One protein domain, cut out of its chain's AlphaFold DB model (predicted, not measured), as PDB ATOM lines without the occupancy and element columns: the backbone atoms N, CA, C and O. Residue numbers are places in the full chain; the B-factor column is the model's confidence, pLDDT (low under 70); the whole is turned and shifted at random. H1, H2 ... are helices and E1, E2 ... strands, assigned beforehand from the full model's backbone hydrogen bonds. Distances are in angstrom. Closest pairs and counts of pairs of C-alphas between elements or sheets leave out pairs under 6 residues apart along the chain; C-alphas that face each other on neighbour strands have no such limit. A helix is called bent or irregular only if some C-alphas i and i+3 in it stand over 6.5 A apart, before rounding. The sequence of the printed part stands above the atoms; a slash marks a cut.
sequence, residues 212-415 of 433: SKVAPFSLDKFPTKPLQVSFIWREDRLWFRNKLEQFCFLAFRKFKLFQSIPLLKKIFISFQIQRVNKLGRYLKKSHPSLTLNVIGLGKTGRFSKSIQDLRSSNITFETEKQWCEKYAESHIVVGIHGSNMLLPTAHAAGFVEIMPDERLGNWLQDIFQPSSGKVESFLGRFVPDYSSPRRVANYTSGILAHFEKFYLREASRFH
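This is residues 212 to 415 of the 433 residues of an uncharacterized protein of Microscillaceae bacterium (UniProt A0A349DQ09). What is the main picture? A strongly twisted sheet of six parallel strands makes the core, with the long helix H3 and the arm H8a side by side over one face and H4 over the other. H1 and H2, near the beginning of H3, lie at one end of the long axis, and the arm H8b lies at the other end. What is it built of, and how large is it? The printed part has 204 residues with eight named helices and six named strands, in the order E1 H1 H2 H3 E2 E3 H4 E4 H5 E5 H6 H7 E6 H8; the sheet runs E3 E2 E1 E4 E5 E6, and the class is mixed, helices and strands. It is compact, with a radius of gyration of the C-alphas of 17.1 A, and elongated in outline, spanning 63 by 33 by 32 A.

Where are the strands? Across the sheet, E3 is residues 307 to 309, E2 291 to 297, E1 228 to 234, E4 332 to 336, E5 350 to 355 and E6 380 to 384. E2 is 19.8 A long and E1 19.6 A, beginning at C-alpha 228, (-33.863, -30.520, 23.212). Where are the helices? H1 is residues 243 to 254, H2 257 to 260, H3 262 to 286, 37.0 A long, H4 317 to 329, 18.6 A long, H5 342 to 347, H6 357 to 362 and H7 373 to 379. H6 is irregular: C-alphas 358 and 361 are 7.4 A apart. Is any helix bent? H8, residues 389 to 414, was assigned as one helix by its hydrogen bonds but is bent, with C-alphas 401 and 404 7.6 A apart. Its arms H8a, residues 389 to 401, and H8b, residues 404 to 414, stand at a steep tilt of 48 degrees; H8b ends at C-alpha 414, (-13.272, -13.429, 30.071).

How do the strands pair? Within hydrogen-bond range are N 308 and O 292 for E3 and E2, 2.9 A, N 231 and O 293 for E2 and E1, 2.8 A, N 232 and O 334 for E1 and E4, 2.8 A, N 354 and O 335 for E4 and E5, 2.8 A, and N 353 and O 381 for E5 and E6, 2.8 A. Strand-helix-strand units, parallel neighbours with helices between, are E1, H1 H2 H3, E2, and, with right-handed crossovers, E4, H5, E5 and E5, H6 H7, E6; E3, H4, E4 is a split one, right-handed, with E2 and E1 between its strands. What is on each face? In three layers, helices on both faces of the sheet, H3 lies over E2 and E1 at a height of 9.5 A, H8a on the same face over E4 and E5 at 8.6 A, and H4 on the opposite face over E2 and E1 at 10.4 A. How do the helices meet? H3, with residues 275 to 286 alone, touches H8a, closest C-alphas Leu 279 and Pro 389, 4.7 A, the same way at 37 degrees, only just steep. H4, with residues 324 to 328 alone, touches H5, closest C-alphas Ala 328 and His 347, 4.5 A; H5 and H7 only graze the sheet, and H6 is not on it. H2 and H3 only just touch, only at the corner, with 3 pairs of C-alphas within 8 A, the closest Phe 258 and Lys 265, 5.8 A. Are the helix backbones complete? Every O i to N i+4 pair is within hydrogen-bond range in H1, H3, H4, H5, H7 and H8a, H2 being too short for one; H8b has 5 of 7, and H6 0 of 2 beside 2 of 3 O i to N i+3 pairs.

How far does it reach? The two C-alphas farthest apart, those of Ser 260 and His 415, are 63.4 A apart. Are there cuts or long links? The printed part has no cut, and no link is long; residues 212 to 227 hold no named element. Where is confidence low? The mean pLDDT of the printed part is 93.7, and residues 411 to 415 are under 70.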
ATOM      1  N   SER A 212     -20.871 -40.601  36.438       96.94
ATOM      2  CA  SER A 212     -21.855 -41.168  35.503       96.94
ATOM      3  C   SER A 212     -21.234 -41.811  34.264       96.94
ATOM      4  O   SER A 212     -21.912 -42.552  33.549       96.94
ATOM      5  N   LYS A 213     -19.961 -41.508  33.982       96.88
ATOM      6  CA  LYS A 213     -19.274 -41.807  32.715       96.88
ATOM      7  C   LYS A 213     -19.992 -41.211  31.495       96.88
ATOM      8  O   LYS A 213     -19.867 -41.724  30.385       96.88
ATOM      9  N   VAL A 214     -20.762 -40.142  31.712       97.88
ATOM     10  CA  VAL A 214     -21.471 -39.378  30.684       97.88
ATOM     11  C   VAL A 214     -21.017 -37.927  30.782       97.88
ATOM     12  O   VAL A 214     -21.210 -37.277  31.809       97.88
ATOM     13  N   ALA A 215     -20.430 -37.415  29.702       97.25
ATOM     14  CA  ALA A 215     -20.046 -36.012  29.620       97.25
ATOM     15  C   ALA A 215     -21.298 -35.113  29.692       97.25
ATOM     16  O   ALA A 215     -22.272 -35.386  28.982       97.25
ATOM     17  N   PRO A 216     -21.304 -34.050  30.516       97.00
ATOM     18  CA  PRO A 216     -22.425 -33.119  30.591       97.00
ATOM     19  C   PRO A 216     -22.567 -32.293  29.301       97.00
ATOM     20  O   PRO A 216     -21.730 -32.327  28.394       97.00
ATOM     21  N   PHE A 217     -23.647 -31.520  29.204       96.62
ATOM     22  CA  PHE A 217     -23.897 -30.648  28.066       96.62
ATOM     23  C   PHE A 217     -22.796 -29.586  27.933       96.62
ATOM     24  O   PHE A 217     -22.601 -28.732  28.795       96.62
ATOM     25  N   SER A 218     -22.127 -29.597  26.784       94.38
ATOM     26  CA  SER A 218     -21.103 -28.622  26.400       94.38
ATOM     27  C   SER A 218     -21.738 -27.269  26.035       94.38
ATOM     28  O   SER A 218     -22.430 -27.175  25.016       94.38
ATOM     29  N   LEU A 219     -21.539 -26.225  26.851       92.81
ATOM     30  CA  LEU A 219     -22.186 -24.911  26.664       92.81
ATOM     31  C   LEU A 219     -21.781 -24.194  25.363       92.81
ATOM     32  O   LEU A 219     -22.594 -23.474  24.789       92.81
ATOM     33  N   ASP A 220     -20.575 -24.438  24.853       90.88
ATOM     34  CA  ASP A 220     -20.105 -23.988  23.531       90.88
ATOM     35  C   ASP A 220     -20.966 -24.535  22.381       90.88
ATOM     36  O   ASP A 220     -21.102 -23.901  21.335       90.88
ATOM     37  N   LYS A 221     -21.608 -25.692  22.586       92.62
ATOM     38  CA  LYS A 221     -22.481 -26.343  21.599       92.62
ATOM     39  C   LYS A 221     -23.952 -25.969  21.751       92.62
ATOM     40  O   LYS A 221     -24.780 -26.476  20.997       92.62
ATOM     41  N   PHE A 222     -24.300 -25.099  22.699       95.00
ATOM     42  CA  PHE A 222     -25.680 -24.662  22.912       95.00
ATOM     43  C   PHE A 222     -26.335 -24.042  21.663       95.00
ATOM     44  O   PHE A 222     -27.468 -24.415  21.370       95.00
ATOM     45  N   PRO A 223     -25.692 -23.137  20.894       93.38
ATOM     46  CA  PRO A 223     -26.344 -22.539  19.725       93.38
ATOM     47  C   PRO A 223     -26.389 -23.477  18.508       93.38
ATOM     48  O   PRO A 223     -27.190 -23.265  17.601       93.38
ATOM     49  N   THR A 224     -25.533 -24.504  18.463       92.88
ATOM     50  CA  THR A 224     -25.355 -25.360  17.279       92.88
ATOM     51  C   THR A 224     -26.078 -26.699  17.375       92.88
ATOM     52  O   THR A 224     -26.397 -27.296  16.345       92.88
ATOM     53  N   LYS A 225     -26.357 -27.198  18.585       95.12
ATOM     54  CA  LYS A 225     -27.094 -28.453  18.764       95.12
ATOM     55  C   LYS A 225     -28.593 -28.277  18.476       95.12
ATOM     56  O   LYS A 225     -29.178 -27.248  18.808       95.12
ATOM     57  N   PRO A 226     -29.268 -29.311  17.934       97.06
ATOM     58  CA  PRO A 226     -30.724 -29.325  17.854       97.06
ATOM     59  C   PRO A 226     -31.359 -29.126  19.234       97.06
ATOM     60  O   PRO A 226     -30.992 -29.815  20.186       97.06
ATOM     61  N   LEU A 227     -32.329 -28.212  19.338       98.19
ATOM     62  CA  LEU A 227     -32.962 -27.872  20.611       98.19
ATOM     63  C   LEU A 227     -33.674 -29.084  21.221       98.19
ATOM     64  O   LEU A 227     -34.598 -29.650  20.631       98.19
ATOM     65  N   GLN A 228     -33.278 -29.429  22.441       98.50
ATOM     66  CA  GLN A 228     -33.863 -30.520  23.212       98.50
ATOM     67  C   GLN A 228     -34.278 -30.040  24.599       98.50
ATOM     68  O   GLN A 228     -33.501 -29.389  25.302       98.50
ATOM     69  N   VAL A 229     -35.495 -30.400  25.002       98.81
ATOM     70  CA  VAL A 229     -36.007 -30.198  26.360       98.81
ATOM     71  C   VAL A 229     -36.478 -31.535  26.901       98.81
ATOM     72  O   VAL A 229     -37.179 -32.269  26.205       98.81
ATOM     73  N   SER A 230     -36.138 -31.840  28.148       98.81
ATOM     74  CA  SER A 230     -36.560 -33.078  28.806       98.81
ATOM     75  C   SER A 230     -37.389 -32.771  30.044       98.81
ATOM     76  O   SER A 230     -36.946 -32.052  30.932       98.81
ATOM     77  N   PHE A 231     -38.606 -33.307  30.112       98.75
ATOM     78  CA  PHE A 231     -39.449 -33.227  31.300       98.75
ATOM     79  C   PHE A 231     -39.212 -34.445  32.200       98.75
ATOM     80  O   PHE A 231     -39.403 -35.583  31.764       98.75
ATOM     81  N   ILE A 232     -38.835 -34.204  33.455       98.44
ATOM     82  CA  ILE A 232     -38.546 -35.231  34.454       98.44
ATOM     83  C   ILE A 232     -39.849 -35.695  35.101       98.44
ATOM     84  O   ILE A 232     -40.610 -34.915  35.675       98.44
ATOM     85  N   TRP A 233     -40.129 -36.984  34.963       98.00
ATOM     86  CA  TRP A 233     -41.411 -37.596  35.259       98.00
ATOM     87  C   TRP A 233     -41.390 -38.427  36.536       98.00
ATOM     88  O   TRP A 233     -40.556 -39.316  36.728       98.00
ATOM     89  N   ARG A 234     -42.417 -38.210  37.358       95.94
ATOM     90  CA  ARG A 234     -42.759 -39.022  38.524       95.94
ATOM     91  C   ARG A 234     -44.275 -39.168  38.620       95.94
ATOM     92  O   ARG A 234     -45.032 -38.269  38.257       95.94
ATOM     93  N   GLU A 235     -44.733 -40.311  39.126       94.94
ATOM     94  CA  GLU A 235     -46.163 -40.574  39.374       94.94
ATOM     95  C   GLU A 235     -46.590 -40.358  40.835       94.94
ATOM     96  O   GLU A 235     -47.775 -40.436  41.160       94.94
ATOM     97  N   ASP A 236     -45.633 -40.122  41.727       91.88
ATOM     98  CA  ASP A 236     -45.824 -39.833  43.152       91.88
ATOM     99  C   ASP A 236     -45.503 -38.370  43.517       91.88
ATOM    100  O   ASP A 236     -45.786 -37.938  44.638       91.88
ATOM    101  N   ARG A 237     -44.956 -37.608  42.559       91.69
ATOM    102  CA  ARG A 237     -44.740 -36.156  42.588       91.69
ATOM    103  C   ARG A 237     -45.388 -35.574  41.338       91.69
ATOM    104  O   ARG A 237     -44.868 -35.762  40.246       91.69
ATOM    105  N   LEU A 238     -46.563 -34.964  41.489       95.50
ATOM    106  CA  LEU A 238     -47.361 -34.514  40.349       95.50
ATOM    107  C   LEU A 238     -47.336 -32.996  40.199       95.50
ATOM    108  O   LEU A 238     -47.353 -32.265  41.184       95.50
ATOM    109  N   TRP A 239     -47.364 -32.523  38.954       97.31
ATOM    110  CA  TRP A 239     -47.504 -31.107  38.630       97.31
ATOM    111  C   TRP A 239     -48.969 -30.677  38.724       97.31
ATOM    112  O   TRP A 239     -49.735 -30.808  37.764       97.31
ATOM    113  N   PHE A 240     -49.366 -30.153  39.879       96.31
ATOM    114  CA  PHE A 240     -50.754 -29.786  40.145       96.31
ATOM    115  C   PHE A 240     -51.166 -28.467  39.480       96.31
ATOM    116  O   PHE A 240     -50.354 -27.587  39.186       96.31
ATOM    117  N   ARG A 241     -52.472 -28.304  39.222       95.44
ATOM    118  CA  ARG A 241     -53.021 -27.037  38.707       95.44
ATOM    119  C   ARG A 241     -53.237 -25.996  39.797       95.44
ATOM    120  O   ARG A 241     -53.230 -24.811  39.480       95.44
ATOM    121  N   ASN A 242     -53.526 -26.438  41.016       95.38
ATOM    122  CA  ASN A 242     -53.888 -25.596  42.151       95.38
ATOM    123  C   ASN A 242     -53.800 -26.382  43.473       95.38
ATOM    124  O   ASN A 242     -53.681 -27.609  43.473       95.38
ATOM    125  N   LYS A 243     -53.931 -25.652  44.589       94.81
ATOM    126  CA  LYS A 243     -53.918 -26.182  45.964       94.81
ATOM    127  C   LYS A 243     -54.971 -27.265  46.210       94.81
ATOM    128  O   LYS A 243     -54.689 -28.236  46.900       94.81
ATOM    129  N   LEU A 244     -56.167 -27.128  45.630       95.19
ATOM    130  CA  LEU A 244     -57.252 -28.096  45.826       95.19
ATOM    131  C   LEU A 244     -56.904 -29.464  45.225       95.19
ATOM    132  O   LEU A 244     -57.108 -30.488  45.867       95.19
ATOM    133  N   GLU A 245     -56.339 -29.489  44.018       94.62
ATOM    134  CA  GLU A 245     -55.911 -30.730  43.368       94.62
ATOM    135  C   GLU A 245     -54.822 -31.447  44.178       94.62
ATOM    136  O   GLU A 245     -54.924 -32.653  44.414       94.62
ATOM    137  N   GLN A 246     -53.822 -30.703  44.659       94.50
ATOM    138  CA  GLN A 246     -52.779 -31.239  45.535       94.50
ATOM    139  C   GLN A 246     -53.377 -31.766  46.845       94.50
ATOM    140  O   GLN A 246     -53.070 -32.886  47.251       94.50
ATOM    141  N   PHE A 247     -54.270 -31.004  47.482       94.56
ATOM    142  CA  PHE A 247     -54.953 -31.419  48.704       94.56
ATOM    143  C   PHE A 247     -55.711 -32.738  48.511       94.56
ATOM    144  O   PHE A 247     -55.515 -33.673  49.287       94.56
ATOM    145  N   CYS A 248     -56.513 -32.862  47.446       95.12
ATOM    146  CA  CYS A 248     -57.228 -34.100  47.135       95.12
ATOM    147  C   CYS A 248     -56.264 -35.271  46.911       95.12
ATOM    148  O   CYS A 248     -56.492 -36.362  47.433       95.12
ATOM    149  N   PHE A 249     -55.164 -35.054  46.182       93.38
ATOM    150  CA  PHE A 249     -54.149 -36.086  45.974       93.38
ATOM    151  C   PHE A 249     -53.518 -36.552  47.294       93.38
ATOM    152  O   PHE A 249     -53.403 -37.755  47.542       93.38
ATOM    153  N   LEU A 250     -53.139 -35.612  48.165       92.25
ATOM    154  CA  LEU A 250     -52.551 -35.907  49.471       92.25
ATOM    155  C   LEU A 250     -53.542 -36.629  50.390       92.25
ATOM    156  O   LEU A 250     -53.160 -37.608  51.034       92.25
ATOM    157  N   ALA A 251     -54.806 -36.203  50.412       93.44
ATOM    158  CA  ALA A 251     -55.867 -36.862  51.167       93.44
ATOM    159  C   ALA A 251     -56.073 -38.304  50.679       93.44
ATOM    160  O   ALA A 251     -56.039 -39.240  51.476       93.44
ATOM    161  N   PHE A 252     -56.192 -38.515  49.367       93.38
ATOM    162  CA  PHE A 252     -56.392 -39.851  48.800       93.38
ATOM    163  C   PHE A 252     -55.207 -40.778  49.061       93.38
ATOM    164  O   PHE A 252     -55.400 -41.966  49.322       93.38
ATOM    165  N   ARG A 253     -53.983 -40.240  49.061       90.12
ATOM    166  CA  ARG A 253     -52.792 -40.987  49.474       90.12
ATOM    167  C   ARG A 253     -52.841 -41.351  50.959       90.12
ATOM    168  O   ARG A 253     -52.594 -42.505  51.297       90.12
ATOM    169  N   LYS A 254     -53.179 -40.394  51.832       91.75
ATOM    170  CA  LYS A 254     -53.246 -40.584  53.293       91.75
ATOM    171  C   LYS A 254     -54.268 -41.652  53.685       91.75
ATOM    172  O   LYS A 254     -53.963 -42.507  54.507       91.75
ATOM    173  N   PHE A 255     -55.437 -41.653  53.047       92.12
ATOM    174  CA  PHE A 255     -56.502 -42.633  53.286       92.12
ATOM    175  C   PHE A 255     -56.370 -43.915  52.445       92.12
ATOM    176  O   PHE A 255     -57.313 -44.694  52.367       92.12
ATOM    177  N   LYS A 256     -55.216 -44.139  51.792       91.06
ATOM    178  CA  LYS A 256     -54.934 -45.312  50.941       91.06
ATOM    179  C   LYS A 256     -55.971 -45.550  49.827       91.06
ATOM    180  O   LYS A 256     -56.023 -46.633  49.250       91.06
ATOM    181  N   LEU A 257     -56.734 -44.527  49.432       89.44
ATOM    182  CA  LEU A 257     -57.782 -44.637  48.411       89.44
ATOM    183  C   LEU A 257     -57.227 -44.989  47.030       89.44
ATOM    184  O   LEU A 257     -57.934 -45.579  46.226       89.44
ATOM    185  N   PHE A 258     -55.958 -44.689  46.746       88.25
ATOM    186  CA  PHE A 258     -55.317 -45.141  45.508       88.25
ATOM    187  C   PHE A 258     -55.099 -46.658  45.446       88.25
ATOM    188  O   PHE A 258     -54.989 -47.191  44.344       88.25
ATOM    189  N   GLN A 259     -55.035 -47.342  46.595       86.69
ATOM    190  CA  GLN A 259     -54.965 -48.805  46.657       86.69
ATOM    191  C   GLN A 259     -56.353 -49.403  46.404       86.69
ATOM    192  O   GLN A 259     -56.483 -50.323  45.605       86.69
ATOM    193  N   SER A 260     -57.389 -48.820  47.013       88.31
ATOM    194  CA  SER A 260     -58.775 -49.278  46.867       88.31
ATOM    195  C   SER A 260     -59.402 -48.904  45.519       88.31
ATOM    196  O   SER A 260     -60.231 -49.637  44.995       88.31
ATOM    197  N   ILE A 261     -59.018 -47.760  44.941       90.88
ATOM    198  CA  ILE A 261     -59.568 -47.221  43.691       90.88
ATOM    199  C   ILE A 261     -58.417 -46.738  42.787       90.88
ATOM    200  O   ILE A 261     -58.169 -45.532  42.655       90.88
ATOM    201  N   PRO A 262     -57.712 -47.656  42.095       89.31
ATOM    202  CA  PRO A 262     -56.573 -47.314  41.236       89.31
ATOM    203  C   PRO A 262     -56.906 -46.323  40.109       89.31
ATOM    204  O   PRO A 262     -56.029 -45.607  39.617       89.31
ATOM    205  N   LEU A 263     -58.179 -46.247  39.703       92.50
ATOM    206  CA  LEU A 263     -58.655 -45.296  38.698       92.50
ATOM    207  C   LEU A 263     -58.446 -43.836  39.131       92.50
ATOM    208  O   LEU A 263     -58.101 -43.008  38.291       92.50
ATOM    209  N   LEU A 264     -58.554 -43.522  40.430       91.25
ATOM    210  CA  LEU A 264     -58.316 -42.165  40.936       91.25
ATOM    211  C   LEU A 264     -56.880 -41.714  40.662       91.25
ATOM    212  O   LEU A 264     -56.665 -40.604  40.181       91.25
ATOM    213  N   LYS A 265     -55.891 -42.593  40.880       92.31
ATOM    214  CA  LYS A 265     -54.484 -42.287  40.575       92.31
ATOM    215  C   LYS A 265     -54.300 -41.989  39.082       92.31
ATOM    216  O   LYS A 265     -53.621 -41.027  38.725       92.31
ATOM    217  N   LYS A 266     -54.955 -42.763  38.207       95.06
ATOM    218  CA  LYS A 266     -54.920 -42.543  36.749       95.06
ATOM    219  C   LYS A 266     -55.505 -41.183  36.347       95.06
ATOM    220  O   LYS A 266     -54.996 -40.579  35.405       95.06
ATOM    221  N   ILE A 267     -56.517 -40.678  37.057       95.94
ATOM    222  CA  ILE A 267     -57.106 -39.351  36.803       95.94
ATOM    223  C   ILE A 267     -56.092 -38.236  37.093       95.94
ATOM    224  O   ILE A 267     -55.858 -37.392  36.229       95.94
ATOM    225  N   PHE A 268     -55.431 -38.253  38.256       96.31
ATOM    226  CA  PHE A 268     -54.403 -37.249  38.570       96.31
ATOM    227  C   PHE A 268     -53.215 -37.315  37.603       96.31
ATOM    228  O   PHE A 268     -52.734 -36.288  37.126       96.31
ATOM    229  N   ILE A 269     -52.787 -38.525  37.231       96.88
ATOM    230  CA  ILE A 269     -51.736 -38.704  36.224       96.88
ATOM    231  C   ILE A 269     -52.173 -38.143  34.863       96.88
ATOM    232  O   ILE A 269     -51.386 -37.471  34.201       96.88
ATOM    233  N   SER A 270     -53.429 -38.350  34.455       97.31
ATOM    234  CA  SER A 270     -53.989 -37.757  33.234       97.31
ATOM    235  C   SER A 270     -53.904 -36.227  33.252       97.31
ATOM    236  O   SER A 270     -53.507 -35.626  32.250       97.31
ATOM    237  N   PHE A 271     -54.182 -35.577  34.388       97.38
ATOM    238  CA  PHE A 271     -54.021 -34.125  34.510       97.38
ATOM    239  C   PHE A 271     -52.568 -33.684  34.319       97.38
ATOM    240  O   PHE A 271     -52.319 -32.742  33.560       97.38
ATOM    241  N   GLN A 272     -51.604 -34.395  34.910       97.62
ATOM    242  CA  GLN A 272     -50.184 -34.129  34.676       97.62
ATOM    243  C   GLN A 272     -49.802 -34.323  33.195       97.62
ATOM    244  O   GLN A 272     -49.181 -33.437  32.606       97.62
ATOM    245  N   ILE A 273     -50.233 -35.416  32.551       98.44
ATOM    246  CA  ILE A 273     -49.999 -35.669  31.113       98.44
ATOM    247  C   ILE A 273     -50.529 -34.510  30.264       98.44
ATOM    248  O   ILE A 273     -49.839 -34.015  29.374       98.44
ATOM    249  N   GLN A 274     -51.743 -34.032  30.545       98.25
ATOM    250  CA  GLN A 274     -52.325 -32.903  29.818       98.25
ATOM    251  C   GLN A 274     -51.499 -31.623  29.973       98.25
ATOM    252  O   GLN A 274     -51.414 -30.834  29.028       98.25
ATOM    253  N   ARG A 275     -50.893 -31.397  31.142       98.38
ATOM    254  CA  ARG A 275     -50.020 -30.243  31.388       98.38
ATOM    255  C   ARG A 275     -48.709 -30.354  30.622       98.38
ATOM    256  O   ARG A 275     -48.344 -29.388  29.957       98.38
ATOM    257  N   VAL A 276     -48.075 -31.524  30.610       98.50
ATOM    258  CA  VAL A 276     -46.863 -31.776  29.812       98.50
ATOM    259  C   VAL A 276     -47.153 -31.651  28.308       98.50
ATOM    260  O   VAL A 276     -46.433 -30.960  27.594       98.50
ATOM    261  N   ASN A 277     -48.280 -32.185  27.821       98.69
ATOM    262  CA  ASN A 277     -48.712 -31.993  26.430       98.69
ATOM    263  C   ASN A 277     -48.965 -30.507  26.097       98.69
ATOM    264  O   ASN A 277     -48.692 -30.056  24.984       98.69
ATOM    265  N   LYS A 278     -49.513 -29.718  27.036       98.69
ATOM    266  CA  LYS A 278     -49.673 -28.259  26.873       98.69
ATOM    267  C   LYS A 278     -48.318 -27.552  26.821       98.69
ATOM    268  O   LYS A 278     -48.137 -26.711  25.947       98.69
ATOM    269  N   LEU A 279     -47.386 -27.910  27.705       98.69
ATOM    270  CA  LEU A 279     -46.012 -27.403  27.701       98.69
ATOM    271  C   LEU A 279     -45.358 -27.652  26.338       98.69
ATOM    272  O   LEU A 279     -44.932 -26.699  25.693       98.69
ATOM    273  N   GLY A 280     -45.394 -28.893  25.842       98.44
ATOM    274  CA  GLY A 280     -44.849 -29.243  24.529       98.44
ATOM    275  C   GLY A 280     -45.465 -28.457  23.376       98.44
ATOM    276  O   GLY A 280     -44.742 -28.007  22.492       98.44
ATOM    277  N   ARG A 281     -46.781 -28.210  23.399       98.50
ATOM    278  CA  ARG A 281     -47.435 -27.360  22.390       98.50
ATOM    279  C   ARG A 281     -46.955 -25.913  22.432       98.50
ATOM    280  O   ARG A 281     -46.752 -25.327  21.374       98.50
ATOM    281  N   TYR A 282     -46.786 -25.333  23.619       98.75
ATOM    282  CA  TYR A 282     -46.275 -23.966  23.739       98.75
ATOM    283  C   TYR A 282     -44.815 -23.867  23.295       98.75
ATOM    284  O   TYR A 282     -44.493 -22.970  22.522       98.75
ATOM    285  N   LEU A 283     -43.967 -24.819  23.695       98.56
ATOM    286  CA  LEU A 283     -42.566 -24.863  23.270       98.56
ATOM    287  C   LEU A 283     -42.441 -25.020  21.754       98.56
ATOM    288  O   LEU A 283     -41.747 -24.230  21.131       98.56
ATOM    289  N   LYS A 284     -43.178 -25.958  21.144       98.06
ATOM    290  CA  LYS A 284     -43.161 -26.161  19.685       98.06
ATOM    291  C   LYS A 284     -43.731 -24.987  18.896       98.06
ATOM    292  O   LYS A 284     -43.331 -24.774  17.761       98.06
ATOM    293  N   LYS A 285     -44.637 -24.199  19.483       98.06
ATOM    294  CA  LYS A 285     -45.104 -22.958  18.854       98.06
ATOM    295  C   LYS A 285     -43.979 -21.919  18.752       98.06
ATOM    296  O   LYS A 285     -43.924 -21.205  17.760       98.06
ATOM    297  N   SER A 286     -43.119 -21.826  19.765       97.38
ATOM    298  CA  SER A 286     -41.982 -20.892  19.787       97.38
ATOM    299  C   SER A 286     -40.734 -21.440  19.089       97.38
ATOM    300  O   SER A 286     -39.969 -20.671  18.521       97.38
ATOM    301  N   HIS A 287     -40.541 -22.757  19.118       97.44
ATOM    302  CA  HIS A 287     -39.381 -23.462  18.579       97.44
ATOM    303  C   HIS A 287     -39.861 -24.714  17.820       97.44
ATOM    304  O   HIS A 287     -39.897 -25.804  18.393       97.44
ATOM    305  N   PRO A 288     -40.273 -24.589  16.543       97.38
ATOM    306  CA  PRO A 288     -40.903 -25.686  15.798       97.38
ATOM    307  C   PRO A 288     -40.059 -26.960  15.670       97.38
ATOM    308  O   PRO A 288     -40.614 -28.058  15.670       97.38
ATOM    309  N   SER A 289     -38.732 -26.825  15.610       96.81
ATOM    310  CA  SER A 289     -37.774 -27.936  15.517       96.81
ATOM    311  C   SER A 289     -37.427 -28.588  16.863       96.81
ATOM    312  O   SER A 289     -36.680 -29.562  16.884       96.81
ATOM    313  N   LEU A 290     -37.948 -28.074  17.983       98.31
ATOM    314  CA  LEU A 290     -37.611 -28.558  19.320       98.31
ATOM    315  C   LEU A 290     -38.126 -29.981  19.559       98.31
ATOM    316  O   LEU A 290     -39.315 -30.281  19.381       98.31
ATOM    317  N   THR A 291     -37.241 -30.833  20.071       98.56
ATOM    318  CA  THR A 291     -37.585 -32.167  20.572       98.56
ATOM    319  C   THR A 291     -37.920 -32.080  22.056       98.56
ATOM    320  O   THR A 291     -37.150 -31.536  22.847       98.56
ATOM    321  N   LEU A 292     -39.091 -32.601  22.434       98.69
ATOM    322  CA  LEU A 292     -39.504 -32.720  23.831       98.69
ATOM    323  C   LEU A 292     -39.499 -34.192  24.235       98.69
ATOM    324  O   LEU A 292     -40.262 -34.986  23.679       98.69
ATOM    325  N   ASN A 293     -38.694 -34.510  25.241       98.69
ATOM    326  CA  ASN A 293     -38.621 -35.824  25.864       98.69
ATOM    327  C   ASN A 293     -39.387 -35.825  27.191       98.69
ATOM    328  O   ASN A 293     -39.461 -34.807  27.882       98.69
ATOM    329  N   VAL A 294     -39.918 -36.979  27.581       98.69
ATOM    330  CA  VAL A 294     -40.378 -37.242  28.948       98.69
ATOM    331  C   VAL A 294     -39.602 -38.430  29.486       98.69
ATOM    332  O   VAL A 294     -39.645 -39.507  28.898       98.69
ATOM    333  N   ILE A 295     -38.898 -38.232  30.594       98.44
ATOM    334  CA  ILE A 295     -37.915 -39.174  31.133       98.44
ATOM    335  C   ILE A 295     -38.193 -39.363  32.623       98.44
ATOM    336  O   ILE A 295     -38.443 -38.382  33.311       98.44
ATOM    337  N   GLY A 296     -38.178 -40.592  33.138       97.12
ATOM    338  CA  GLY A 296     -38.349 -40.846  34.572       97.12
ATOM    339  C   GLY A 296     -39.187 -42.081  34.902       97.12
ATOM    340  O   GLY A 296     -39.451 -42.929  34.046       97.12
ATOM    341  N   LEU A 297     -39.598 -42.193  36.168       95.50
ATOM    342  CA  LEU A 297     -40.226 -43.399  36.715       95.50
ATOM    343  C   LEU A 297     -41.758 -43.380  36.564       95.50
ATOM    344  O   LEU A 297     -42.444 -42.517  37.117       95.50
ATOM    345  N   GLY A 298     -42.291 -44.392  35.881       95.44
ATOM    346  CA  GLY A 298     -43.720 -44.662  35.711       95.44
ATOM    347  C   GLY A 298     -44.145 -44.732  34.245       95.44
ATOM    348  O   GLY A 298     -43.639 -44.000  33.409       95.44
ATOM    349  N   LYS A 299     -45.099 -45.607  33.910       95.94
ATOM    350  CA  LYS A 299     -45.592 -45.806  32.529       95.94
ATOM    351  C   LYS A 299     -47.095 -45.573  32.373       95.94
ATOM    352  O   LYS A 299     -47.686 -45.938  31.358       95.94
ATOM    353  N   THR A 300     -47.750 -44.975  33.362       96.50
ATOM    354  CA  THR A 300     -49.192 -44.741  33.305       96.50
ATOM    355  C   THR A 300     -49.527 -43.680  32.253       96.50
ATOM    356  O   THR A 300     -48.935 -42.600  32.228       96.50
ATOM    357  N   GLY A 301     -50.515 -43.983  31.403       95.69
ATOM    358  CA  GLY A 301     -51.008 -43.093  30.347       95.69
ATOM    359  C   GLY A 301     -50.050 -42.935  29.158       95.69
ATOM    360  O   GLY A 301     -49.007 -43.578  29.094       95.69
ATOM    361  N   ARG A 302     -50.428 -42.094  28.189       97.19
ATOM    362  CA  ARG A 302     -49.673 -41.854  26.945       97.19
ATOM    363  C   ARG A 302     -49.585 -40.358  26.643       97.19
ATOM    364  O   ARG A 302     -50.558 -39.634  26.858       97.19
ATOM    365  N   PHE A 303     -48.452 -39.913  26.110       98.06
ATOM    366  CA  PHE A 303     -48.272 -38.539  25.626       98.06
ATOM    367  C   PHE A 303     -48.710 -38.378  24.168       98.06
ATOM    368  O   PHE A 303     -48.977 -39.354  23.465       98.06
ATOM    369  N   SER A 304     -48.807 -37.129  23.705       96.56
ATOM    370  CA  SER A 304     -48.995 -36.853  22.278       96.56
ATOM    371  C   SER A 304     -47.814 -37.373  21.452       96.56
ATOM    372  O   SER A 304     -46.679 -37.284  21.905       96.56
ATOM    373  N   LYS A 305     -48.061 -37.796  20.202       96.06
ATOM    374  CA  LYS A 305     -47.031 -38.310  19.267       96.06
ATOM    375  C   LYS A 305     -45.839 -37.367  19.041       96.06
ATOM    376  O   LYS A 305     -44.798 -37.795  18.570       96.06
ATOM    377  N   SER A 306     -46.002 -36.079  19.338       95.19
ATOM    378  CA  SER A 306     -44.957 -35.063  19.233       95.19
ATOM    379  C   SER A 306     -43.945 -35.079  20.388       95.19
ATOM    380  O   SER A 306     -43.024 -34.263  20.352       95.19
ATOM    381  N   ILE A 307     -44.136 -35.931  21.397       98.25
ATOM    382  CA  ILE A 307     -43.287 -36.072  22.583       98.25
ATOM    383  C   ILE A 307     -42.671 -37.467  22.573       98.25
ATOM    384  O   ILE A 307     -43.386 -38.458  22.408       98.25
ATOM    385  N   GLN A 308     -41.362 -37.542  22.789       98.38
ATOM    386  CA  GLN A 308     -40.656 -38.805  22.946       98.38
ATOM    387  C   GLN A 308     -40.806 -39.296  24.395       98.38
ATOM    388  O   GLN A 308     -40.356 -38.641  25.332       98.38
ATOM    389  N   ASP A 309     -41.473 -40.434  24.590       98.38
ATOM    390  CA  ASP A 309     -41.691 -41.038  25.912       98.38
ATOM    391  C   ASP A 309     -40.572 -42.046  26.219       98.38
ATOM    392  O   ASP A 309     -40.531 -43.129  25.641       98.38
ATOM    393  N   LEU A 310     -39.660 -41.669  27.115       97.94
ATOM    394  CA  LEU A 310     -38.506 -42.459  27.564       97.94
ATOM    395  C   LEU A 310     -38.669 -42.943  29.011       97.94
ATOM    396  O   LEU A 310     -37.694 -43.300  29.681       97.94
ATOM    397  N   ARG A 311     -39.898 -42.923  29.534       97.81
ATOM    398  CA  ARG A 311     -40.154 -43.369  30.901       97.81
ATOM    399  C   ARG A 311     -39.970 -44.876  31.042       97.81
ATOM    400  O   ARG A 311     -40.293 -45.659  30.144       97.81
ATOM    401  N   SER A 312     -39.558 -45.295  32.231       96.94
ATOM    402  CA  SER A 312     -39.427 -46.705  32.601       96.94
ATOM    403  C   SER A 312     -40.231 -47.020  33.858       96.94
ATOM    404  O   SER A 312     -40.467 -46.154  34.694       96.94
ATOM    405  N   SER A 313     -40.676 -48.267  34.003       94.31
ATOM    406  CA  SER A 313     -41.288 -48.765  35.243       94.31
ATOM    407  C   SER A 313     -40.260 -49.307  36.236       94.31
ATOM    408  O   SER A 313     -40.605 -49.516  37.394       94.31
ATOM    409  N   ASN A 314     -39.025 -49.544  35.787       91.31
ATOM    410  CA  ASN A 314     -37.928 -50.050  36.603       91.31
ATOM    411  C   ASN A 314     -36.662 -49.225  36.342       91.31
ATOM    412  O   ASN A 314     -36.419 -48.829  35.202       91.31
ATOM    413  N   ILE A 315     -35.876 -48.972  37.386       89.38
ATOM    414  CA  ILE A 315     -34.605 -48.250  37.288       89.38
ATOM    415  C   ILE A 315     -33.501 -49.297  37.366       89.38
ATOM    416  O   ILE A 315     -33.212 -49.822  38.438       89.38
ATOM    417  N   THR A 316     -32.931 -49.628  36.211       92.62
ATOM    418  CA  THR A 316     -31.677 -50.381  36.117       92.62
ATOM    419  C   THR A 316     -30.525 -49.418  35.851       92.62
ATOM    420  O   THR A 316     -30.761 -48.279  35.438       92.62
ATOM    421  N   PHE A 317     -29.291 -49.892  36.026       92.81
ATOM    422  CA  PHE A 317     -28.090 -49.162  35.617       92.81
ATOM    423  C   PHE A 317     -28.201 -48.654  34.170       92.81
ATOM    424  O   PHE A 317     -28.011 -47.472  33.908       92.81
ATOM    425  N   GLU A 318     -28.577 -49.524  33.233       95.31
ATOM    426  CA  GLU A 318     -28.661 -49.189  31.809       95.31
ATOM    427  C   GLU A 318     -29.724 -48.122  31.556       95.31
ATOM    428  O   GLU A 318     -29.504 -47.199  30.776       95.31
ATOM    429  N   THR A 319     -30.864 -48.226  32.243       96.00
ATOM    430  CA  THR A 319     -31.949 -47.242  32.139       96.00
ATOM    431  C   THR A 319     -31.484 -45.870  32.624       96.00
ATOM    432  O   THR A 319     -31.718 -44.862  31.963       96.00
ATOM    433  N   GLU A 320     -30.821 -45.816  33.778       95.69
ATOM    434  CA  GLU A 320     -30.378 -44.562  34.383       95.69
ATOM    435  C   GLU A 320     -29.217 -43.924  33.613       95.69
ATOM    436  O   GLU A 320     -29.202 -42.707  33.418       95.69
ATOM    437  N   LYS A 321     -28.299 -44.741  33.084       97.00
ATOM    438  CA  LYS A 321     -27.242 -44.283  32.182       97.00
ATOM    439  C   LYS A 321     -27.821 -43.692  30.893       97.00
ATOM    440  O   LYS A 321     -27.459 -42.577  30.531       97.00
ATOM    441  N   GLN A 322     -28.779 -44.371  30.255       97.69
ATOM    442  CA  GLN A 322     -29.484 -43.842  29.077       97.69
ATOM    443  C   GLN A 322     -30.211 -42.527  29.384       97.69
ATOM    444  O   GLN A 322     -30.256 -41.617  28.555       97.69
ATOM    445  N   TRP A 323     -30.785 -42.400  30.583       98.25
ATOM    446  CA  TRP A 323     -31.370 -41.141  31.026       98.25
ATOM    447  C   TRP A 323     -30.314 -40.043  31.165       98.25
ATOM    448  O   TRP A 323     -30.542 -38.951  30.651       98.25
ATOM    449  N   CYS A 324     -29.154 -40.327  31.767       98.50
ATOM    450  CA  CYS A 324     -28.040 -39.376  31.864       98.50
ATOM    451  C   CYS A 324     -27.551 -38.916  30.485       98.50
ATOM    452  O   CYS A 324     -27.376 -37.718  30.272       98.50
ATOM    453  N   GLU A 325     -27.420 -39.832  29.522       98.50
ATOM    454  CA  GLU A 325     -27.077 -39.510  28.129       98.50
ATOM    455  C   GLU A 325     -28.106 -38.552  27.508       98.50
ATOM    456  O   GLU A 325     -27.745 -37.555  26.882       98.50
ATOM    457  N   LYS A 326     -29.404 -38.772  27.753       98.44
ATOM    458  CA  LYS A 326     -30.454 -37.851  27.285       98.44
ATOM    459  C   LYS A 326     -30.510 -36.529  28.030       98.44
ATOM    460  O   LYS A 326     -30.847 -35.508  27.425       98.44
ATOM    461  N   TYR A 327     -30.143 -36.496  29.303       98.56
ATOM    462  CA  TYR A 327     -29.970 -35.240  30.024       98.56
ATOM    463  C   TYR A 327     -28.801 -34.435  29.443       98.56
ATOM    464  O   TYR A 327     -28.970 -33.243  29.204       98.56
ATOM    465  N   ALA A 328     -27.687 -35.081  29.086       98.25
ATOM    466  CA  ALA A 328     -26.522 -34.445  28.459       98.25
ATOM    467  C   ALA A 328     -26.778 -33.897  27.040       98.25
ATOM    468  O   ALA A 328     -26.047 -33.040  26.536       98.25
ATOM    469  N   GLU A 329     -27.835 -34.365  26.378       98.19
ATOM    470  CA  GLU A 329     -28.334 -33.795  25.121       98.19
ATOM    471  C   GLU A 329     -29.300 -32.614  25.334       98.19
ATOM    472  O   GLU A 329     -29.556 -31.841  24.406       98.19
ATOM    473  N   SER A 330     -29.847 -32.464  26.542       98.50
ATOM    474  CA  SER A 330     -30.902 -31.502  26.841       98.50
ATOM    475  C   SER A 330     -30.338 -30.110  27.099       98.50
ATOM    476  O   SER A 330     -29.501 -29.903  27.975       98.50
ATOM    477  N   HIS A 331     -30.875 -29.125  26.383       98.31
ATOM    478  CA  HIS A 331     -30.588 -27.721  26.664       98.31
ATOM    479  C   HIS A 331     -31.223 -27.330  27.996       98.31
ATOM    480  O   HIS A 331     -30.614 -26.635  28.796       98.31
ATOM    481  N   ILE A 332     -32.452 -27.793  28.243       98.44
ATOM    482  CA  ILE A 332     -33.168 -27.530  29.490       98.44
ATOM    483  C   ILE A 332     -33.842 -28.806  29.979       98.44
ATOM    484  O   ILE A 332     -34.576 -29.457  29.230       98.44
ATOM    485  N   VAL A 333     -33.649 -29.128  31.255       98.69
ATOM    486  CA  VAL A 333     -34.504 -30.083  31.970       98.69
ATOM    487  C   VAL A 333     -35.586 -29.343  32.745       98.69
ATOM    488  O   VAL A 333     -35.355 -28.296  33.344       98.69
ATOM    489  N   VAL A 334     -36.801 -29.878  32.726       98.69
ATOM    490  CA  VAL A 334     -37.943 -29.329  33.459       98.69
ATOM    491  C   VAL A 334     -38.437 -30.389  34.419       98.69
ATOM    492  O   VAL A 334     -38.736 -31.497  33.993       98.69
ATOM    493  N   GLY A 335     -38.579 -30.070  35.696       97.62
ATOM    494  CA  GLY A 335     -39.067 -31.045  36.665       97.62
ATOM    495  C   GLY A 335     -39.678 -30.396  37.886       97.62
ATOM    496  O   GLY A 335     -39.696 -29.176  38.017       97.62
ATOM    497  N   ILE A 336     -40.228 -31.227  38.759       96.94
ATOM    498  CA  ILE A 336     -40.778 -30.802  40.045       96.94
ATOM    499  C   ILE A 336     -39.748 -31.139  41.111       96.94
ATOM    500  O   ILE A 336     -39.178 -32.231  41.068       96.94
ATOM    501  N   HIS A 337     -39.560 -30.262  42.087       95.38
ATOM    502  CA  HIS A 337     -38.645 -30.516  43.191       95.38
ATOM    503  C   HIS A 337     -38.924 -31.852  43.894       95.38
ATOM    504  O   HIS A 337     -40.067 -32.186  44.231       95.38
ATOM    505  N   GLY A 338     -37.868 -32.629  44.124       89.88
ATOM    506  CA  GLY A 338     -37.933 -33.983  44.662       89.88
ATOM    507  C   GLY A 338     -38.264 -35.053  43.618       89.88
ATOM    508  O   GLY A 338     -38.704 -36.142  43.999       89.88
ATOM    509  N   SER A 339     -38.098 -34.755  42.322       90.56
ATOM    510  CA  SER A 339     -38.269 -35.717  41.217       90.56
ATOM    511  C   SER A 339     -36.960 -36.377  40.778       90.56
ATOM    512  O   SER A 339     -36.914 -36.933  39.682       90.56
ATOM    513  N   ASN A 340     -35.937 -36.352  41.641       92.50
ATOM    514  CA  ASN A 340     -34.555 -36.755  41.367       92.50
ATOM    515  C   ASN A 340     -33.875 -35.806  40.372       92.50
ATOM    516  O   ASN A 340     -33.380 -36.247  39.338       92.50
ATOM    517  N   MET A 341     -33.886 -34.500  40.662       96.06
ATOM    518  CA  MET A 341     -33.377 -33.477  39.741       96.06
ATOM    519  C   MET A 341     -31.842 -33.361  39.727       96.06
ATOM    520  O   MET A 341     -31.309 -32.777  38.784       96.06
ATOM    521  N   LEU A 342     -31.121 -33.993  40.663       96.31
ATOM    522  CA  LEU A 342     -29.652 -33.943  40.741       96.31
ATOM    523  C   LEU A 342     -28.955 -34.399  39.449       96.31
ATOM    524  O   LEU A 342     -28.252 -33.607  38.833       96.31
ATOM    525  N   LEU A 343     -29.165 -35.640  38.989       97.38
ATOM    526  CA  LEU A 343     -28.544 -36.106  37.737       97.38
ATOM    527  C   LEU A 343     -29.043 -35.345  36.494       97.38
ATOM    528  O   LEU A 343     -28.201 -34.981  35.673       97.38
ATOM    529  N   PRO A 344     -30.353 -35.061  36.324       98.12
ATOM    530  CA  PRO A 344     -30.834 -34.221  35.228       98.12
ATOM    531  C   PRO A 344     -30.124 -32.873  35.128       98.12
ATOM    532  O   PRO A 344     -29.666 -32.502  34.051       98.12
ATOM    533  N   THR A 345     -30.022 -32.150  36.241       97.38
ATOM    534  CA  THR A 345     -29.401 -30.817  36.275       97.38
ATOM    535  C   THR A 345     -27.880 -30.872  36.187       97.38
ATOM    536  O   THR A 345     -27.285 -29.954  35.637       97.38
ATOM    537  N   ALA A 346     -27.256 -31.970  36.623       96.44
ATOM    538  CA  ALA A 346     -25.818 -32.169  36.474       96.44
ATOM    539  C   ALA A 346     -25.385 -32.336  35.014       96.44
ATOM    540  O   ALA A 346     -24.275 -31.956  34.651       96.44
ATOM    541  N   HIS A 347     -26.251 -32.921  34.181       98.00
ATOM    542  CA  HIS A 347     -25.927 -33.230  32.791       98.00
ATOM    543  C   HIS A 347     -26.496 -32.215  31.796       98.00
ATOM    544  O   HIS A 347     -25.881 -31.999  30.760       98.00
ATOM    545  N   ALA A 348     -27.654 -31.607  32.057       97.88
ATOM    546  CA  ALA A 348     -28.253 -30.638  31.139       97.88
ATOM    547  C   ALA A 348     -27.545 -29.276  31.172       97.88
ATOM    548  O   ALA A 348     -26.870 -28.940  32.141       97.88
ATOM    549  N   ALA A 349     -27.745 -28.451  30.138       96.94
ATOM    550  CA  ALA A 349     -27.177 -27.100  30.136       96.94
ATOM    551  C   ALA A 349     -27.834 -26.201  31.199       96.94
ATOM    552  O   ALA A 349     -27.163 -25.431  31.874       96.94
ATOM    553  N   GLY A 350     -29.155 -26.292  31.355       97.06
ATOM    554  CA  GLY A 350     -29.909 -25.529  32.343       97.06
ATOM    555  C   GLY A 350     -31.175 -26.237  32.798       97.06
ATOM    556  O   GLY A 350     -31.478 -27.360  32.384       97.06
ATOM    557  N   PHE A 351     -31.947 -25.567  33.650       98.06
ATOM    558  CA  PHE A 351     -33.139 -26.158  34.241       98.06
ATOM    559  C   PHE A 351     -34.257 -25.154  34.524       98.06
ATOM    560  O   PHE A 351     -34.035 -23.968  34.777       98.06
ATOM    561  N   VAL A 352     -35.486 -25.668  34.535       98.25
ATOM    562  CA  VAL A 352     -36.654 -24.995  35.106       98.25
ATOM    563  C   VAL A 352     -37.312 -25.935  36.108       98.25
ATOM    564  O   VAL A 352     -37.923 -26.936  35.733       98.25
ATOM    565  N   GLU A 353     -37.213 -25.606  37.387       97.81
ATOM    566  CA  GLU A 353     -37.751 -26.414  38.473       97.81
ATOM    567  C   GLU A 353     -39.043 -25.810  39.028       97.81
ATOM    568  O   GLU A 353     -39.109 -24.638  39.401       97.81
ATOM    569  N   ILE A 354     -40.091 -26.626  39.077       97.56
ATOM    570  CA  ILE A 354     -41.351 -26.308  39.742       97.56
ATOM    571  C   ILE A 354     -41.163 -26.611  41.227       97.56
ATOM    572  O   ILE A 354     -40.957 -27.764  41.597       97.56
ATOM    573  N   MET A 355     -41.225 -25.573  42.057       96.19
ATOM    574  CA  MET A 355     -40.932 -25.614  43.485       96.19
ATOM    575  C   MET A 355     -42.231 -25.627  44.304       96.19
ATOM    576  O   MET A 355     -42.919 -24.600  44.350       96.19
ATOM    577  N   PRO A 356     -42.576 -26.754  44.953       93.31
ATOM    578  CA  PRO A 356     -43.666 -26.817  45.912       93.31
ATOM    579  C   PRO A 356     -43.413 -25.942  47.137       93.31
ATOM    580  O   PRO A 356     -42.290 -25.901  47.646       93.31
ATOM    581  N   ASP A 357     -44.457 -25.272  47.633       91.56
ATOM    582  CA  ASP A 357     -44.358 -24.357  48.783       91.56
ATOM    583  C   ASP A 357     -43.785 -25.094  50.016       91.56
ATOM    584  O   ASP A 357     -42.953 -24.559  50.746       91.56
ATOM    585  N   GLU A 358     -44.158 -26.364  50.218       88.81
ATOM    586  CA  GLU A 358     -43.689 -27.193  51.333       88.81
ATOM    587  C   GLU A 358     -42.220 -27.636  51.225       88.81
ATOM    588  O   GLU A 358     -41.688 -28.266  52.142       88.81
ATOM    589  N   ARG A 359     -41.561 -27.356  50.096       89.69
ATOM    590  CA  ARG A 359     -40.167 -27.735  49.829       89.69
ATOM    591  C   ARG A 359     -39.197 -26.562  49.830       89.69
ATOM    592  O   ARG A 359     -38.001 -26.793  49.696       89.69
ATOM    593  N   LEU A 360     -39.671 -25.341  50.081       89.31
ATOM    594  CA  LEU A 360     -38.827 -24.143  50.129       89.31
ATOM    595  C   LEU A 360     -37.668 -24.250  51.135       89.31
ATOM    596  O   LEU A 360     -36.592 -23.724  50.875       89.31
ATOM    597  N   GLY A 361     -37.850 -24.973  52.247       86.88
ATOM    598  CA  GLY A 361     -36.782 -25.213  53.228       86.88
ATOM    599  C   GLY A 361     -35.623 -26.079  52.713       86.88
ATOM    600  O   GLY A 361     -34.537 -26.028  53.276       86.88
ATOM    601  N   ASN A 362     -35.834 -26.828  51.627       85.94
ATOM    602  CA  ASN A 362     -34.822 -27.668  50.975       85.94
ATOM    603  C   ASN A 362     -34.444 -27.117  49.594       85.94
ATOM    604  O   ASN A 362     -34.043 -27.863  48.698       85.94
ATOM    605  N   TRP A 363     -34.607 -25.807  49.399       87.50
ATOM    606  CA  TRP A 363     -34.219 -25.152  48.159       87.50
ATOM    607  C   TRP A 363     -32.748 -25.453  47.831       87.50
ATOM    608  O   TRP A 363     -31.901 -25.516  48.718       87.50
ATOM    609  N   LEU A 364     -32.466 -25.679  46.544       88.56
ATOM    610  CA  LEU A 364     -31.161 -26.050  45.982       88.56
ATOM    611  C   LEU A 364     -30.661 -27.468  46.307       88.56
ATOM    612  O   LEU A 364     -29.746 -27.937  45.641       88.56
ATOM    613  N   GLN A 365     -31.269 -28.198  47.248       88.81
ATOM    614  CA  GLN A 365     -30.765 -29.525  47.642       88.81
ATOM    615  C   GLN A 365     -30.998 -30.626  46.590       88.81
ATOM    616  O   GLN A 365     -30.308 -31.641  46.618       88.81
ATOM    617  N   ASP A 366     -31.959 -30.450  45.674       90.06
ATOM    618  CA  ASP A 366     -32.276 -31.428  44.613       90.06
ATOM    619  C   ASP A 366     -31.688 -31.034  43.246       90.06
ATOM    620  O   ASP A 366     -32.018 -31.653  42.241       90.06
ATOM    621  N   ILE A 367     -30.819 -30.019  43.179       92.81
ATOM    622  CA  ILE A 367     -30.159 -29.622  41.929       92.81
ATOM    623  C   ILE A 367     -28.643 -29.681  42.038       92.81
ATOM    624  O   ILE A 367     -28.054 -29.534  43.105       92.81
ATOM    625  N   PHE A 368     -28.028 -29.881  40.885       92.94
ATOM    626  CA  PHE A 368     -26.604 -29.818  40.658       92.94
ATOM    627  C   PHE A 368     -26.317 -28.610  39.769       92.94
ATOM    628  O   PHE A 368     -27.026 -28.365  38.791       92.94
ATOM    629  N   GLN A 369     -25.278 -27.853  40.105       85.44
ATOM    630  CA  GLN A 369     -24.923 -26.603  39.435       85.44
ATOM    631  C   GLN A 369     -23.588 -26.788  38.695       85.44
ATOM    632  O   GLN A 369     -22.532 -26.591  39.293       85.44
ATOM    633  N   PRO A 370     -23.597 -27.218  37.413       79.19
ATOM    634  CA  PRO A 370     -22.360 -27.541  36.694       79.19
ATOM    635  C   PRO A 370     -21.590 -26.291  36.237       79.19
ATOM    636  O   PRO A 370     -20.388 -26.344  35.990       79.19
ATOM    637  N   SER A 371     -22.282 -25.158  36.104       84.44
ATOM    638  CA  SER A 371     -21.699 -23.854  35.779       84.44
ATOM    639  C   SER A 371     -21.636 -22.968  37.019       84.44
ATOM    640  O   SER A 371     -22.362 -23.220  37.969       84.44
ATOM    641  N   SER A 372     -20.855 -21.889  36.976       83.25
ATOM    642  CA  SER A 372     -20.767 -20.917  38.068       83.25
ATOM    643  C   SER A 372     -21.178 -19.502  37.644       83.25
ATOM    644  O   SER A 372     -21.261 -19.151  36.460       83.25
ATOM    645  N   GLY A 373     -21.450 -18.661  38.643       87.06
ATOM    646  CA  GLY A 373     -21.657 -17.227  38.469       87.06
ATOM    647  C   GLY A 373     -22.921 -16.874  37.681       87.06
ATOM    648  O   GLY A 373     -24.008 -17.416  37.893       87.06
ATOM    649  N   LYS A 374     -22.804 -15.904  36.770       89.62
ATOM    650  CA  LYS A 374     -23.968 -15.387  36.035       89.62
ATOM    651  C   LYS A 374     -24.532 -16.382  35.029       89.62
ATOM    652  O   LYS A 374     -25.726 -16.324  34.754       89.62
ATOM    653  N   VAL A 375     -23.690 -17.250  34.467       90.69
ATOM    654  CA  VAL A 375     -24.123 -18.272  33.502       90.69
ATOM    655  C   VAL A 375     -25.113 -19.213  34.165       90.69
ATOM    656  O   VAL A 375     -26.209 -19.426  33.658       90.69
ATOM    657  N   GLU A 376     -24.775 -19.666  35.361       88.94
ATOM    658  CA  GLU A 376     -25.638 -20.514  36.165       88.94
ATOM    659  C   GLU A 376     -26.951 -19.812  36.538       88.94
ATOM    660  O   GLU A 376     -28.044 -20.331  36.304       88.94
ATOM    661  N   SER A 377     -26.854 -18.560  36.998       91.19
ATOM    662  CA  SER A 377     -28.024 -17.718  37.281       91.19
ATOM    663  C   SER A 377     -28.894 -17.490  36.041       91.19
ATOM    664  O   SER A 377     -30.099 -17.284  36.159       91.19
ATOM    665  N   PHE A 378     -28.323 -17.514  34.835       94.38
ATOM    666  CA  PHE A 378     -29.070 -17.415  33.585       94.38
ATOM    667  C   PHE A 378     -29.742 -18.741  33.204       94.38
ATOM    668  O   PHE A 378     -30.865 -18.709  32.699       94.38
ATOM    669  N   LEU A 379     -29.093 -19.876  33.460       95.56
ATOM    670  CA  LEU A 379     -29.538 -21.210  33.050       95.56
ATOM    671  C   LEU A 379     -30.513 -21.872  34.040       95.56
ATOM    672  O   LEU A 379     -31.284 -22.737  33.625       95.56
ATOM    673  N   GLY A 380     -30.524 -21.464  35.311       95.75
ATOM    674  CA  GLY A 380     -31.415 -22.003  36.344       95.75
ATOM    675  C   GLY A 380     -32.641 -21.132  36.630       95.75
ATOM    676  O   GLY A 380     -32.536 -19.922  36.847       95.75
ATOM    677  N   ARG A 381     -33.842 -21.723  36.664       95.56
ATOM    678  CA  ARG A 381     -35.080 -21.032  37.073       95.56
ATOM    679  C   ARG A 381     -35.889 -21.867  38.052       95.56
ATOM    680  O   ARG A 381     -36.128 -23.044  37.813       95.56
ATOM    681  N   PHE A 382     -36.425 -21.202  39.068       96.50
ATOM    682  CA  PHE A 382     -37.452 -21.748  39.949       96.50
ATOM    683  C   PHE A 382     -38.791 -21.097  39.632       96.50
ATOM    684  O   PHE A 382     -38.882 -19.878  39.455       96.50
ATOM    685  N   VAL A 383     -39.845 -21.902  39.558       97.12
ATOM    686  CA  VAL A 383     -41.214 -21.428  39.358       97.12
ATOM    687  C   VAL A 383     -42.131 -22.005  40.441       97.12
ATOM    688  O   VAL A 383     -41.932 -23.146  40.840       97.12
ATOM    689  N   PRO A 384     -43.156 -21.275  40.914       95.88
ATOM    690  CA  PRO A 384     -44.047 -21.774  41.970       95.88
ATOM    691  C   PRO A 384     -44.809 -23.059  41.596       95.88
ATOM    692  O   PRO A 384     -45.129 -23.250  40.418       95.88
ATOM    693  N   ASP A 385     -45.185 -23.859  42.600       86.75
ATOM    694  CA  ASP A 385     -45.829 -25.192  42.542       86.75
ATOM    695  C   ASP A 385     -46.937 -25.354  41.478       86.75
ATOM    696  O   ASP A 385     -47.000 -26.322  40.720       86.75
ATOM    697  N   TYR A 386     -47.795 -24.344  41.325       95.94
ATOM    698  CA  TYR A 386     -48.953 -24.404  40.419       95.94
ATOM    699  C   TYR A 386     -48.741 -23.679  39.088       95.94
ATOM    700  O   TYR A 386     -49.693 -23.460  38.327       95.94
ATOM    701  N   SER A 387     -47.499 -23.292  38.782       97.81
ATOM    702  CA  SER A 387     -47.149 -22.548  37.570       97.81
ATOM    703  C   SER A 387     -47.734 -23.203  36.332       97.81
ATOM    704  O   SER A 387     -47.543 -24.392  36.098       97.81
ATOM    705  N   SER A 388     -48.473 -22.434  35.529       98.38
ATOM    706  CA  SER A 388     -49.148 -22.966  34.345       98.38
ATOM    707  C   SER A 388     -48.146 -23.481  33.300       98.38
ATOM    708  O   SER A 388     -47.025 -22.970  33.223       98.38
ATOM    709  N   PRO A 389     -48.549 -24.410  32.411       98.62
ATOM    710  CA  PRO A 389     -47.672 -24.869  31.337       98.62
ATOM    711  C   PRO A 389     -47.162 -23.752  30.429       98.62
ATOM    712  O   PRO A 389     -46.040 -23.824  29.945       98.62
ATOM    713  N   ARG A 390     -47.955 -22.689  30.245       98.62
ATOM    714  CA  ARG A 390     -47.538 -21.496  29.500       98.62
ATOM    715  C   ARG A 390     -46.425 -20.738  30.222       98.62
ATOM    716  O   ARG A 390     -45.486 -20.302  29.576       98.62
ATOM    717  N   ARG A 391     -46.512 -20.587  31.549       98.50
ATOM    718  CA  ARG A 391     -45.474 -19.911  32.341       98.50
ATOM    719  C   ARG A 391     -44.154 -20.677  32.268       98.50
ATOM    720  O   ARG A 391     -43.134 -20.070  31.969       98.50
ATOM    721  N   VAL A 392     -44.190 -21.995  32.469       98.69
ATOM    722  CA  VAL A 392     -43.000 -22.860  32.349       98.69
ATOM    723  C   VAL A 392     -42.405 -22.790  30.942       98.69
ATOM    724  O   VAL A 392     -41.195 -22.615  30.800       98.69
ATOM    725  N   ALA A 393     -43.252 -22.832  29.906       98.75
ATOM    726  CA  ALA A 393     -42.815 -22.656  28.523       98.75
ATOM    727  C   ALA A 393     -42.131 -21.300  28.305       98.75
ATOM    728  O   ALA A 393     -41.067 -21.264  27.711       98.75
ATOM    729  N   ASN A 394     -42.684 -20.202  28.832       98.50
ATOM    730  CA  ASN A 394     -42.091 -18.871  28.684       98.50
ATOM    731  C   ASN A 394     -40.692 -18.775  29.313       98.50
ATOM    732  O   ASN A 394     -39.798 -18.212  28.689       98.50
ATOM    733  N   TYR A 395     -40.482 -19.325  30.518       98.38
ATOM    734  CA  TYR A 395     -39.143 -19.363  31.125       98.38
ATOM    735  C   TYR A 395     -38.178 -20.203  30.290       98.38
ATOM    736  O   TYR A 395     -37.071 -19.756  30.010       98.38
ATOM    737  N   THR A 396     -38.623 -21.381  29.849       98.56
ATOM    738  CA  THR A 396     -37.820 -22.287  29.018       98.56
ATOM    739  C   THR A 396     -37.426 -21.613  27.700       98.56
ATOM    740  O   THR A 396     -36.243 -21.482  27.411       98.56
ATOM    741  N   SER A 397     -38.397 -21.102  26.935       98.31
ATOM    742  CA  SER A 397     -38.156 -20.385  25.678       98.31
ATOM    743  C   SER A 397     -37.293 -19.140  25.876       98.31
ATOM    744  O   SER A 397     -36.479 -18.828  25.017       98.31
ATOM    745  N   GLY A 398     -37.436 -18.439  27.006       97.69
ATOM    746  CA  GLY A 398     -36.599 -17.287  27.336       97.69
ATOM    747  C   GLY A 398     -35.123 -17.655  27.493       97.69
ATOM    748  O   GLY A 398     -34.267 -16.929  26.996       97.69
ATOM    749  N   ILE A 399     -34.815 -18.793  28.125       97.06
ATOM    750  CA  ILE A 399     -33.434 -19.293  28.212       97.06
ATOM    751  C   ILE A 399     -32.935 -19.670  26.811       97.06
ATOM    752  O   ILE A 399     -31.897 -19.173  26.383       97.06
ATOM    753  N   LEU A 400     -33.707 -20.476  26.070       97.19
ATOM    754  CA  LEU A 400     -33.325 -20.957  24.736       97.19
ATOM    755  C   LEU A 400     -33.077 -19.813  23.738       97.19
ATOM    756  O   LEU A 400     -32.087 -19.835  23.017       97.19
ATOM    757  N   ALA A 401     -33.952 -18.805  23.702       95.75
ATOM    758  CA  ALA A 401     -33.889 -17.713  22.729       95.75
ATOM    759  C   ALA A 401     -32.828 -16.648  23.050       95.75
ATOM    760  O   ALA A 401     -32.470 -15.858  22.178       95.75
ATOM    761  N   HIS A 402     -32.364 -16.568  24.300       95.38
ATOM    762  CA  HIS A 402     -31.464 -15.498  24.736       95.38
ATOM    763  C   HIS A 402     -30.089 -15.985  25.194       95.38
ATOM    764  O   HIS A 402     -29.241 -15.141  25.484       95.38
ATOM    765  N   PHE A 403     -29.850 -17.302  25.227       93.88
ATOM    766  CA  PHE A 403     -28.572 -17.857  25.669       93.88
ATOM    767  C   PHE A 403     -27.398 -17.334  24.847       93.88
ATOM    768  O   PHE A 403     -26.460 -16.819  25.434       93.88
ATOM    769  N   GLU A 404     -27.460 -17.380  23.516       88.06
ATOM    770  CA  GLU A 404     -26.346 -16.954  22.655       88.06
ATOM    771  C   GLU A 404     -25.939 -15.496  22.916       88.06
ATOM    772  O   GLU A 404     -24.780 -15.198  23.200       88.06
ATOM    773  N   LYS A 405     -26.916 -14.580  22.936       87.94
ATOM    774  CA  LYS A 405     -26.678 -13.158  23.231       87.94
ATOM    775  C   LYS A 405     -26.107 -12.944  24.632       87.94
ATOM    776  O   LYS A 405     -25.299 -12.040  24.831       87.94
ATOM    777  N   PHE A 406     -26.573 -13.715  25.610       89.06
ATOM    778  CA  PHE A 406     -26.061 -13.656  26.972       89.06
ATOM    779  C   PHE A 406     -24.621 -14.191  27.043       89.06
ATOM    780  O   PHE A 406     -23.743 -13.512  27.567       89.06
ATOM    781  N   TYR A 407     -24.374 -15.361  26.459       83.00
ATOM    782  CA  TYR A 407     -23.101 -16.068  26.498       83.00
ATOM    783  C   TYR A 407     -21.995 -15.285  25.788       83.00
ATOM    784  O   TYR A 407     -20.936 -15.094  26.371       83.00
ATOM    785  N   LEU A 408     -22.260 -14.720  24.602       75.38
ATOM    786  CA  LEU A 408     -21.299 -13.866  23.889       75.38
ATOM    787  C   LEU A 408     -20.861 -12.646  24.719       75.38
ATOM    788  O   LEU A 408     -19.690 -12.280  24.702       75.38
ATOM    789  N   ARG A 409     -21.779 -12.035  25.482       78.56
ATOM    790  CA  ARG A 409     -21.490 -10.869  26.340       78.56
ATOM    791  C   ARG A 409     -20.692 -11.210  27.595       78.56
ATOM    792  O   ARG A 409     -20.023 -10.334  28.142       78.56
ATOM    793  N   GLU A 410     -20.822 -12.432  28.097       74.88
ATOM    794  CA  GLU A 410     -20.021 -12.905  29.227       74.88
ATOM    795  C   GLU A 410     -18.660 -13.423  28.746       74.88
ATOM    796  O   GLU A 410     -17.646 -13.050  29.326       74.88
ATOM    797  N   ALA A 411     -18.591 -14.163  27.633       62.88
ATOM    798  CA  ALA A 411     -17.333 -14.600  27.021       62.88
ATOM    799  C   ALA A 411     -16.425 -13.412  26.651       62.88
ATOM    800  O   ALA A 411     -15.227 -13.440  26.929       62.88
ATOM    801  N   SER A 412     -16.999 -12.311  26.150       54.50
ATOM    802  CA  SER A 412     -16.258 -11.071  25.876       54.50
ATOM    803  C   SER A 412     -15.700 -10.377  27.128       54.50
ATOM    804  O   SER A 412     -14.935  -9.429  27.001       54.50
ATOM    805  N   ARG A 413     -16.091 -10.794  28.344       51.66
ATOM    806  CA  ARG A 413     -15.504 -10.315  29.612       51.66
ATOM    807  C   ARG A 413     -14.372 -11.207  30.122       51.66
ATOM    808  O   ARG A 413     -13.564 -10.730  30.911       51.66
ATOM    809  N   PHE A 414     -14.320 -12.470  29.694       47.34
ATOM    810  CA  PHE A 414     -13.272 -13.429  30.071       47.34
ATOM    811  C   PHE A 414     -12.105 -13.480  29.077       47.34
ATOM    812  O   PHE A 414     -11.052 -14.001  29.425       47.34
ATOM    813  N   HIS A 415     -12.254 -12.880  27.893       43.72
ATOM    814  CA  HIS A 415     -11.136 -12.497  27.032       43.72
ATOM    815  C   HIS A 415     -10.849 -10.998  27.190       43.72
ATOM    816  O   HIS A 415     -11.364 -10.194  26.407       43.72
TER     817      HIS A 415